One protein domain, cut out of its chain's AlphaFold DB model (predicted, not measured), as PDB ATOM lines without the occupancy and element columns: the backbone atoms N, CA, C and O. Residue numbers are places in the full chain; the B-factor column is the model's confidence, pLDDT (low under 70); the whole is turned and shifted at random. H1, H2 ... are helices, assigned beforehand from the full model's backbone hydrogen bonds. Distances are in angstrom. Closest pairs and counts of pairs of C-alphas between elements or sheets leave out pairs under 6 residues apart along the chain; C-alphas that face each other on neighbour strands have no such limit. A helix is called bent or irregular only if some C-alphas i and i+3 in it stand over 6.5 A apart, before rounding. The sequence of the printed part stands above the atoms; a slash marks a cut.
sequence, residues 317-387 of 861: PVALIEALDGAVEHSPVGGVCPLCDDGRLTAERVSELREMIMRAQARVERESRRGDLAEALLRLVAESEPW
ATOM      1  N   PRO A 317     176.078 108.410 227.166       79.12
ATOM      2  CA  PRO A 317     176.669 107.190 226.630       79.12
ATOM      3  C   PRO A 317     177.329 107.446 225.269       79.12
ATOM      4  O   PRO A 317     176.783 108.192 224.457       79.12
ATOM      5  N   VAL A 318     178.444 106.771 224.968       73.75
ATOM      6  CA  VAL A 318     179.158 106.901 223.675       73.75
ATOM      7  C   VAL A 318     178.216 106.712 222.480       73.75
ATOM      8  O   VAL A 318     178.213 107.521 221.559       73.75
ATOM      9  N   ALA A 319     177.324 105.720 222.554       75.06
ATOM     10  CA  ALA A 319     176.315 105.470 221.523       75.06
ATOM     11  C   ALA A 319     175.337 106.647 221.320       75.06
ATOM     12  O   ALA A 319     174.837 106.857 220.218       75.06
ATOM     13  N   LEU A 320     175.059 107.423 222.372       79.75
ATOM     14  CA  LEU A 320     174.215 108.614 222.289       79.75
ATOM     15  C   LEU A 320     174.978 109.798 221.681       79.75
ATOM     16  O   LEU A 320     174.385 110.555 220.922       79.75
ATOM     17  N   ILE A 321     176.280 109.935 221.956       80.50
ATOM     18  CA  ILE A 321     177.141 110.947 221.320       80.50
ATOM     19  C   ILE A 321     177.205 110.702 219.809       80.50
ATOM     20  O   ILE A 321     176.967 111.626 219.039       80.50
ATOM     21  N   GLU A 322     177.443 109.458 219.386       80.75
ATOM     22  CA  GLU A 322     177.471 109.074 217.967       80.75
ATOM     23  C   GLU A 322     176.121 109.324 217.274       80.75
ATOM     24  O   GLU A 322     176.072 109.838 216.157       80.75
ATOM     25  N   ALA A 323     175.010 109.011 217.951       80.44
ATOM     26  CA  ALA A 323     173.671 109.277 217.432       80.44
ATOM     27  C   ALA A 323     173.378 110.784 217.310       80.44
ATOM     28  O   ALA A 323     172.769 111.210 216.328       80.44
ATOM     29  N   LEU A 324     173.809 111.591 218.286       82.31
ATOM     30  CA  LEU A 324     173.650 113.047 218.267       82.31
ATOM     31  C   LEU A 324     174.518 113.701 217.186       82.31
ATOM     32  O   LEU A 324     174.034 114.598 216.500       82.31
ATOM     33  N   ASP A 325     175.753 113.238 217.002       85.25
ATOM     34  CA  ASP A 325     176.668 113.732 215.969       85.25
ATOM     35  C   ASP A 325     176.134 113.424 214.566       85.25
ATOM     36  O   ASP A 325     175.949 114.328 213.748       85.25
ATOM     37  N   GLY A 326     175.705 112.176 214.337       82.75
ATOM     38  CA  GLY A 326     175.041 111.787 213.094       82.75
ATOM     39  C   GLY A 326     173.758 112.585 212.833       82.75
ATOM     40  O   GLY A 326     173.518 113.022 211.705       82.75
ATOM     41  N   ALA A 327     172.951 112.839 213.870       80.81
ATOM     42  CA  ALA A 327     171.742 113.654 213.758       80.81
ATOM     43  C   ALA A 327     172.044 115.115 213.389       80.81
ATOM     44  O   ALA A 327     171.341 115.683 212.550       80.81
ATOM     45  N   VAL A 328     173.080 115.715 213.984       84.25
ATOM     46  CA  VAL A 328     173.535 117.086 213.699       84.25
ATOM     47  C   VAL A 328     174.128 117.213 212.294       84.25
ATOM     48  O   VAL A 328     173.951 118.250 211.653       84.25
ATOM     49  N   GLU A 329     174.818 116.184 211.805       85.81
ATOM     50  CA  GLU A 329     175.429 116.182 210.474       85.81
ATOM     51  C   GLU A 329     174.388 116.038 209.351       85.81
ATOM     52  O   GLU A 329     174.472 116.722 208.330       85.81
ATOM     53  N   HIS A 330     173.368 115.197 209.552       81.44
ATOM     54  CA  HIS A 330     172.429 114.812 208.490       81.44
ATOM     55  C   HIS A 330     171.105 115.590 208.499       81.44
ATOM     56  O   HIS A 330     170.311 115.457 207.565       81.44
ATOM     57  N   SER A 331     170.851 116.415 209.519       81.88
ATOM     58  CA  SER A 331     169.604 117.180 209.628       81.88
ATOM     59  C   SER A 331     169.823 118.658 209.287       81.88
ATOM     60  O   SER A 331     170.572 119.343 209.988       81.88
ATOM     61  N   PRO A 332     169.166 119.206 208.248       82.38
ATOM     62  CA  PRO A 332     169.303 120.618 207.911       82.38
ATOM     63  C   PRO A 332     168.720 121.507 209.019       82.38
ATOM     64  O   PRO A 332     167.687 121.186 209.612       82.38
ATOM     65  N   VAL A 333     169.349 122.662 209.265       84.62
ATOM     66  CA  VAL A 333     168.839 123.678 210.203       84.62
ATOM     67  C   VAL A 333     167.407 124.068 209.804       84.62
ATOM     68  O   VAL A 333     167.164 124.502 208.679       84.62
ATOM     69  N   GLY A 334     166.453 123.896 210.722       80.19
ATOM     70  CA  GLY A 334     165.012 124.093 210.515       80.19
ATOM     71  C   GLY A 334     164.203 122.814 210.233       80.19
ATOM     72  O   GLY A 334     162.966 122.888 210.202       80.19
ATOM     73  N   GLY A 335     164.872 121.668 210.050       81.94
ATOM     74  CA  GLY A 335     164.276 120.338 209.891       81.94
ATOM     75  C   GLY A 335     163.755 119.733 211.201       81.94
ATOM     76  O   GLY A 335     163.992 120.267 212.285       81.94
ATOM     77  N   VAL A 336     163.015 118.625 211.093       81.31
ATOM     78  CA  VAL A 336     162.517 117.856 212.248       81.31
ATOM     79  C   VAL A 336     163.683 117.084 212.866       81.31
ATOM     80  O   VAL A 336     164.458 116.463 212.143       81.31
ATOM     81  N   CYS A 337     163.832 117.159 214.187       77.50
ATOM     82  CA  CYS A 337     164.856 116.430 214.925       77.50
ATOM     83  C   CYS A 337     164.606 114.917 214.803       77.50
ATOM     84  O   CYS A 337     163.520 114.462 215.143       77.50
ATOM     85  N   PRO A 338     165.585 114.104 214.378       76.12
ATOM     86  CA  PRO A 338     165.391 112.659 214.234       76.12
ATOM     87  C   PRO A 338     165.379 111.903 215.573       76.12
ATOM     88  O   PRO A 338     165.118 110.704 215.595       76.12
ATOM     89  N   LEU A 339     165.694 112.581 216.683       73.25
ATOM     90  CA  LEU A 339     165.812 111.984 218.018       73.25
ATOM     91  C   LEU A 339     164.663 112.365 218.962       73.25
ATOM     92  O   LEU A 339     164.584 111.827 220.065       73.25
ATOM     93  N   CYS A 340     163.782 113.287 218.566       74.94
ATOM     94  CA  CYS A 340     162.557 113.580 219.307       74.94
ATOM     95  C   CYS A 340     161.408 113.914 218.352       74.94
ATOM     96  O   CYS A 340     161.599 114.633 217.375       74.94
ATOM     97  N   ASP A 341     160.208 113.426 218.660       59.06
ATOM     98  CA  ASP A 341     159.080 113.442 217.720       59.06
ATOM     99  C   ASP A 341     158.491 114.845 217.442       59.06
ATOM    100  O   ASP A 341     157.793 115.020 216.446       59.06
ATOM    101  N   ASP A 342     158.812 115.866 218.253       56.59
ATOM    102  CA  ASP A 342     158.115 117.169 218.228       56.59
ATOM    103  C   ASP A 342     159.020 118.416 218.067       56.59
ATOM    104  O   ASP A 342     158.536 119.552 218.073       56.59
ATOM    105  N   GLY A 343     160.341 118.259 217.920       69.06
ATOM    106  CA  GLY A 343     161.287 119.387 217.893       69.06
ATOM    107  C   GLY A 343     161.787 119.760 216.494       69.06
ATOM    108  O   GLY A 343     162.248 118.899 215.750       69.06
ATOM    109  N   ARG A 344     161.797 121.054 216.137       80.31
ATOM    110  CA  ARG A 344     162.598 121.557 215.000       80.31
ATOM    111  C   ARG A 344     164.013 121.903 215.460       80.31
ATOM    112  O   ARG A 344     164.181 122.561 216.484       80.31
ATOM    113  N   LEU A 345     165.026 121.519 214.686       83.38
ATOM    114  CA  LEU A 345     166.426 121.852 214.959       83.38
ATOM    115  C   LEU A 345     166.710 123.314 214.595       83.38
ATOM    116  O   LEU A 345     166.973 123.640 213.438       83.38
ATOM    117  N   THR A 346     166.635 124.217 215.572       86.94
ATOM    118  CA  THR A 346     167.049 125.616 215.388       86.94
ATOM    119  C   THR A 346     168.573 125.718 215.273       86.94
ATOM    120  O   THR A 346     169.301 124.845 215.742       86.94
ATOM    121  N   ALA A 347     169.078 126.795 214.660       85.50
ATOM    122  CA  ALA A 347     170.523 127.033 214.551       85.50
ATOM    123  C   ALA A 347     171.206 127.078 215.930       85.50
ATOM    124  O   ALA A 347     172.301 126.551 216.102       85.50
ATOM    125  N   GLU A 348     170.519 127.661 216.913       84.56
ATOM    126  CA  GLU A 348     170.953 127.743 218.307       84.56
ATOM    127  C   GLU A 348     171.050 126.351 218.941       84.56
ATOM    128  O   GLU A 348     172.102 125.986 219.456       84.56
ATOM    129  N   ARG A 349     170.022 125.506 218.771       82.44
ATOM    130  CA  ARG A 349     170.033 124.139 219.303       82.44
ATOM    131  C   ARG A 349     171.102 123.262 218.655       82.44
ATOM    132  O   ARG A 349     171.719 122.449 219.333       82.44
ATOM    133  N   VAL A 350     171.343 123.421 217.353       84.06
ATOM    134  CA  VAL A 350     172.441 122.727 216.659       84.06
ATOM    135  C   VAL A 350     173.799 123.170 217.212       84.06
ATOM    136  O   VAL A 350     174.680 122.332 217.384       84.06
ATOM    137  N   SER A 351     173.970 124.457 217.530       85.25
ATOM    138  CA  SER A 351     175.194 124.962 218.164       85.25
ATOM    139  C   SER A 351     175.399 124.374 219.563       85.25
ATOM    140  O   SER A 351     176.489 123.893 219.856       85.25
ATOM    141  N   GLU A 352     174.352 124.339 220.393       84.56
ATOM    142  CA  GLU A 352     174.390 123.717 221.725       84.56
ATOM    143  C   GLU A 352     174.742 122.226 221.651       84.56
ATOM    144  O   GLU A 352     175.584 121.742 222.404       84.56
ATOM    145  N   LEU A 353     174.121 121.490 220.722       83.38
ATOM    146  CA  LEU A 353     174.396 120.069 220.527       83.38
ATOM    147  C   LEU A 353     175.839 119.834 220.079       83.38
ATOM    148  O   LEU A 353     176.481 118.933 220.603       83.38
ATOM    149  N   ARG A 354     176.379 120.659 219.171       87.12
ATOM    150  CA  ARG A 354     177.791 120.579 218.760       87.12
ATOM    151  C   ARG A 354     178.738 120.842 219.918       87.12
ATOM    152  O   ARG A 354     179.715 120.121 220.072       87.12
ATOM    153  N   GLU A 355     178.451 121.844 220.739       85.88
ATOM    154  CA  GLU A 355     179.265 122.137 221.916       85.88
ATOM    155  C   GLU A 355     179.222 120.981 222.928       85.88
ATOM    156  O   GLU A 355     180.257 120.573 223.452       85.88
ATOM    157  N   MET A 356     178.046 120.387 223.134       81.75
ATOM    158  CA  MET A 356     177.859 119.221 223.998       81.75
ATOM    159  C   MET A 356     178.585 117.975 223.465       81.75
ATOM    160  O   MET A 356     179.260 117.293 224.235       81.75
ATOM    161  N   ILE A 357     178.504 117.708 222.156       82.88
ATOM    162  CA  ILE A 357     179.232 116.622 221.480       82.88
ATOM    163  C   ILE A 357     180.740 116.834 221.617       82.88
ATOM    164  O   ILE A 357     181.432 115.913 222.042       82.88
ATOM    165  N   MET A 358     181.249 118.041 221.345       83.88
ATOM    166  CA  MET A 358     182.679 118.344 221.477       83.88
ATOM    167  C   MET A 358     183.182 118.127 222.908       83.88
ATOM    168  O   MET A 358     184.230 117.512 223.099       83.88
ATOM    169  N   ARG A 359     182.437 118.579 223.929       81.31
ATOM    170  CA  ARG A 359     182.802 118.355 225.340       81.31
ATOM    171  C   ARG A 359     182.817 116.866 225.693       81.31
ATOM    172  O   ARG A 359     183.737 116.404 226.367       81.31
ATOM    173  N   ALA A 360     181.830 116.109 225.216       79.81
ATOM    174  CA  ALA A 360     181.733 114.679 225.482       79.81
ATOM    175  C   ALA A 360     182.830 113.875 224.752       79.81
ATOM    176  O   ALA A 360     183.451 113.002 225.353       79.81
ATOM    177  N   GLN A 361     183.147 114.219 223.499       80.75
ATOM    178  CA  GLN A 361     184.255 113.630 222.736       80.75
ATOM    179  C   GLN A 361     185.616 113.934 223.378       80.75
ATOM    180  O   GLN A 361     186.423 113.021 223.545       80.75
ATOM    181  N   ALA A 362     185.853 115.176 223.815       79.69
ATOM    182  CA  ALA A 362     187.082 115.554 224.517       79.69
ATOM    183  C   ALA A 362     187.271 114.765 225.826       79.69
ATOM    184  O   ALA A 362     188.392 114.395 226.181       79.69
ATOM    185  N   ARG A 363     186.175 114.462 226.533       77.94
ATOM    186  CA  ARG A 363     186.196 113.608 227.725       77.94
ATOM    187  C   ARG A 363     186.541 112.154 227.388       77.94
ATOM    188  O   ARG A 363     187.437 111.602 228.023       77.94
ATOM    189  N   VAL A 364     185.889 111.557 226.387       76.25
ATOM    190  CA  VAL A 364     186.183 110.181 225.934       76.25
ATOM    191  C   VAL A 364     187.641 110.052 225.487       76.25
ATOM    192  O   VAL A 364     188.322 109.092 225.845       76.25
ATOM    193  N   GLU A 365     188.162 111.042 224.761       77.00
ATOM    194  CA  GLU A 365     189.565 111.067 224.346       77.00
ATOM    195  C   GLU A 365     190.520 111.156 225.550       77.00
ATOM    196  O   GLU A 365     191.546 110.474 225.580       77.00
ATOM    197  N   ARG A 366     190.176 111.941 226.579       75.00
ATOM    198  CA  ARG A 366     190.951 112.033 227.826       75.00
ATOM    199  C   ARG A 366     190.970 110.702 228.587       75.00
ATOM    200  O   ARG A 366     192.038 110.282 229.031       75.00
ATOM    201  N   GLU A 367     189.826 110.029 228.714       73.62
ATOM    202  CA  GLU A 367     189.716 108.705 229.347       73.62
ATOM    203  C   GLU A 367     190.506 107.642 228.564       73.62
ATOM    204  O   GLU A 367     191.268 106.882 229.165       73.62
ATOM    205  N   SER A 368     190.429 107.658 227.228       73.56
ATOM    206  CA  SER A 368     191.232 106.788 226.357       73.56
ATOM    207  C   SER A 368     192.731 107.012 226.559       73.56
ATOM    208  O   SER A 368     193.462 106.060 226.818       73.56
ATOM    209  N   ARG A 369     193.198 108.270 226.523       72.38
ATOM    210  CA  ARG A 369     194.617 108.608 226.743       72.38
ATOM    211  C   ARG A 369     195.103 108.198 228.137       72.38
ATOM    212  O   ARG A 369     196.259 107.810 228.295       72.38
ATOM    213  N   ARG A 370     194.233 108.262 229.150       70.00
ATOM    214  CA  ARG A 370     194.532 107.793 230.512       70.00
ATOM    215  C   ARG A 370     194.667 106.267 230.564       70.00
ATOM    216  O   ARG A 370     195.573 105.773 231.233       70.00
ATOM    217  N   GLY A 371     193.824 105.541 229.828       68.00
ATOM    218  CA  GLY A 371     193.942 104.094 229.627       68.00
ATOM    219  C   GLY A 371     195.244 103.700 228.922       68.00
ATOM    220  O   GLY A 371     195.975 102.848 229.426       68.00
ATOM    221  N   ASP A 372     195.589 104.386 227.830       68.56
ATOM    222  CA  ASP A 372     196.830 104.156 227.076       68.56
ATOM    223  C   ASP A 372     198.077 104.382 227.949       68.56
ATOM    224  O   ASP A 372     199.033 103.604 227.909       68.56
ATOM    225  N   LEU A 373     198.062 105.429 228.781       68.44
ATOM    226  CA  LEU A 373     199.151 105.730 229.709       68.44
ATOM    227  C   LEU A 373     199.276 104.673 230.817       68.44
ATOM    228  O   LEU A 373     200.390 104.277 231.162       68.44
ATOM    229  N   ALA A 374     198.154 104.182 231.354       62.94
ATOM    230  CA  ALA A 374     198.150 103.094 232.329       62.94
ATOM    231  C   ALA A 374     198.713 101.794 231.727       62.94
ATOM    232  O   ALA A 374     199.515 101.111 232.367       62.94
ATOM    233  N   GLU A 375     198.365 101.478 230.478       61.50
ATOM    234  CA  GLU A 375     198.911 100.318 229.773       61.50
ATOM    235  C   GLU A 375     200.414 100.478 229.480       61.50
ATOM    236  O   GLU A 375     201.192  99.547 229.701       61.50
ATOM    237  N   ALA A 376     200.852 101.666 229.050       65.62
ATOM    238  CA  ALA A 376     202.265 101.971 228.835       65.62
ATOM    239  C   ALA A 376     203.089 101.828 230.128       65.62
ATOM    240  O   ALA A 376     204.181 101.256 230.103       65.62
ATOM    241  N   LEU A 377     202.548 102.275 231.267       58.50
ATOM    242  CA  LEU A 377     203.157 102.098 232.586       58.50
ATOM    243  C   LEU A 377     203.262 100.619 232.981       58.50
ATOM    244  O   LEU A 377     204.314 100.189 233.453       58.50
ATOM    245  N   LEU A 378     202.215  99.820 232.749       58.75
ATOM    246  CA  LEU A 378     202.243  98.376 233.009       58.75
ATOM    247  C   LEU A 378     203.294  97.654 232.147       58.75
ATOM    248  O   LEU A 378     203.987  96.768 232.649       58.75
ATOM    249  N   ARG A 379     203.469  98.061 230.881       61.53
ATOM    250  CA  ARG A 379     204.524  97.532 229.995       61.53
ATOM    251  C   ARG A 379     205.925  97.901 230.479       61.53
ATOM    252  O   ARG A 379     206.759  97.013 230.623       61.53
ATOM    253  N   LEU A 380     206.162  99.171 230.812       58.84
ATOM    254  CA  LEU A 380     207.436  99.646 231.373       58.84
ATOM    255  C   LEU A 380     207.820  98.899 232.657       58.84
ATOM    256  O   LEU A 380     208.992  98.593 232.888       58.84
ATOM    257  N   VAL A 381     206.833  98.566 233.493       54.91
ATOM    258  CA  VAL A 381     207.055  97.744 234.684       54.91
ATOM    259  C   VAL A 381     207.429  96.305 234.315       54.91
ATOM    260  O   VAL A 381     208.399  95.791 234.873       54.91
ATOM    261  N   ALA A 382     206.719  95.670 233.381       53.97
ATOM    262  CA  ALA A 382     207.017  94.305 232.938       53.97
ATOM    263  C   ALA A 382     208.414  94.188 232.295       53.97
ATOM    264  O   ALA A 382     209.138  93.224 232.528       53.97
ATOM    265  N   GLU A 383     208.840  95.205 231.545       52.75
ATOM    266  CA  GLU A 383     210.168  95.256 230.918       52.75
ATOM    267  C   GLU A 383     211.310  95.420 231.940       52.75
ATOM    268  O   GLU A 383     212.441  95.006 231.685       52.75
ATOM    269  N   SER A 384     211.024  95.968 233.126       53.56
ATOM    270  CA  SER A 384     212.003  96.132 234.213       53.56
ATOM    271  C   SER A 384     212.250  94.863 235.055       53.56
ATOM    272  O   SER A 384     213.116  94.859 235.929       53.56
ATOM    273  N   GLU A 385     211.510  93.780 234.799       49.03
ATOM    274  CA  GLU A 385     211.449  92.563 235.620       49.03
ATOM    275  C   GLU A 385     212.665  91.585 235.593       49.03
ATOM    276  O   GLU A 385     212.842  90.876 236.588       49.03
ATOM    277  N   PRO A 386     213.561  91.518 234.578       46.94
ATOM    278  CA  PRO A 386     214.560  90.430 234.496       46.94
ATOM    279  C   PRO A 386     215.786  90.476 235.436       46.94
ATOM    280  O   PRO A 386     216.677  89.641 235.301       46.94
ATOM    281  N   TRP A 387     215.917  91.431 236.362       49.53
ATOM    282  CA  TRP A 387     217.245  91.812 236.885       49.53
ATOM    283  C   TRP A 387     217.706  91.234 238.239       49.53
ATOM    284  O   TRP A 387     218.726  91.702 238.748       49.53
TER     285      TRP A 387
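What this domain is: This is residues 317 to 387 of the 861 residues of the protein "AAA_23 domain-containing protein" of Cellulomonas sp. NEAU-YY56 (UniProt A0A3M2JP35). A short helix, H1, folds back through a long loop onto the first part of a much longer helix, H2, making a lopsided helical hairpin with a small head. Residues 365 to 387, of which 365 to 383 belong to H2, stick out from this head as a long arm and make much of the length. The printed part has 71 residues with two named helices, H1 and then H2, and no named strand; the class is all helix. The whole is extended, with a radius of gyration of the C-alphas of 19.5 A, and its C-alphas span 67 by 18 by 15 A.

How they stand to each other: H1, residues 318 to 330, touches H2, residues 347 to 383, with 10 pairs of C-alphas within 8 A. The closest C-alphas of the two are those of Ile 321 and Ile 357, 6.1 A apart. H2 touches H1 with residues 350 to 361 alone. Their lines stand at a steep tilt of 41 degrees, and they run opposite ways as a helical hairpin. In H1 and H2 every backbone O i to N i+4 pair is within hydrogen-bond range.

Where its parts are: H1 begins with C-alpha 318 at (179.158, 106.901, 223.675) and ends at His 330, 18.4 A from first to last C-alpha. Residues 331 to 346 hold no named element. H2 begins with C-alpha 347 at (170.523, 127.033, 214.551) and ends with C-alpha 383 at (210.168, 95.256, 230.918), 53.4 A from first to last C-alpha. It is not bent.

The domain as a whole: The two C-alphas farthest apart are those of Asp 342 and Trp 387, at 67.0 A. Without the residues that stand free, the body has 48 residues and spans 29 by 19 by 15 A. The printed part has no cut, and the link from H1 to H2, 16 residues, is long. The mean pLDDT of the printed part is 74.4; residues 341 to 343 and 371 to 387 are under 70.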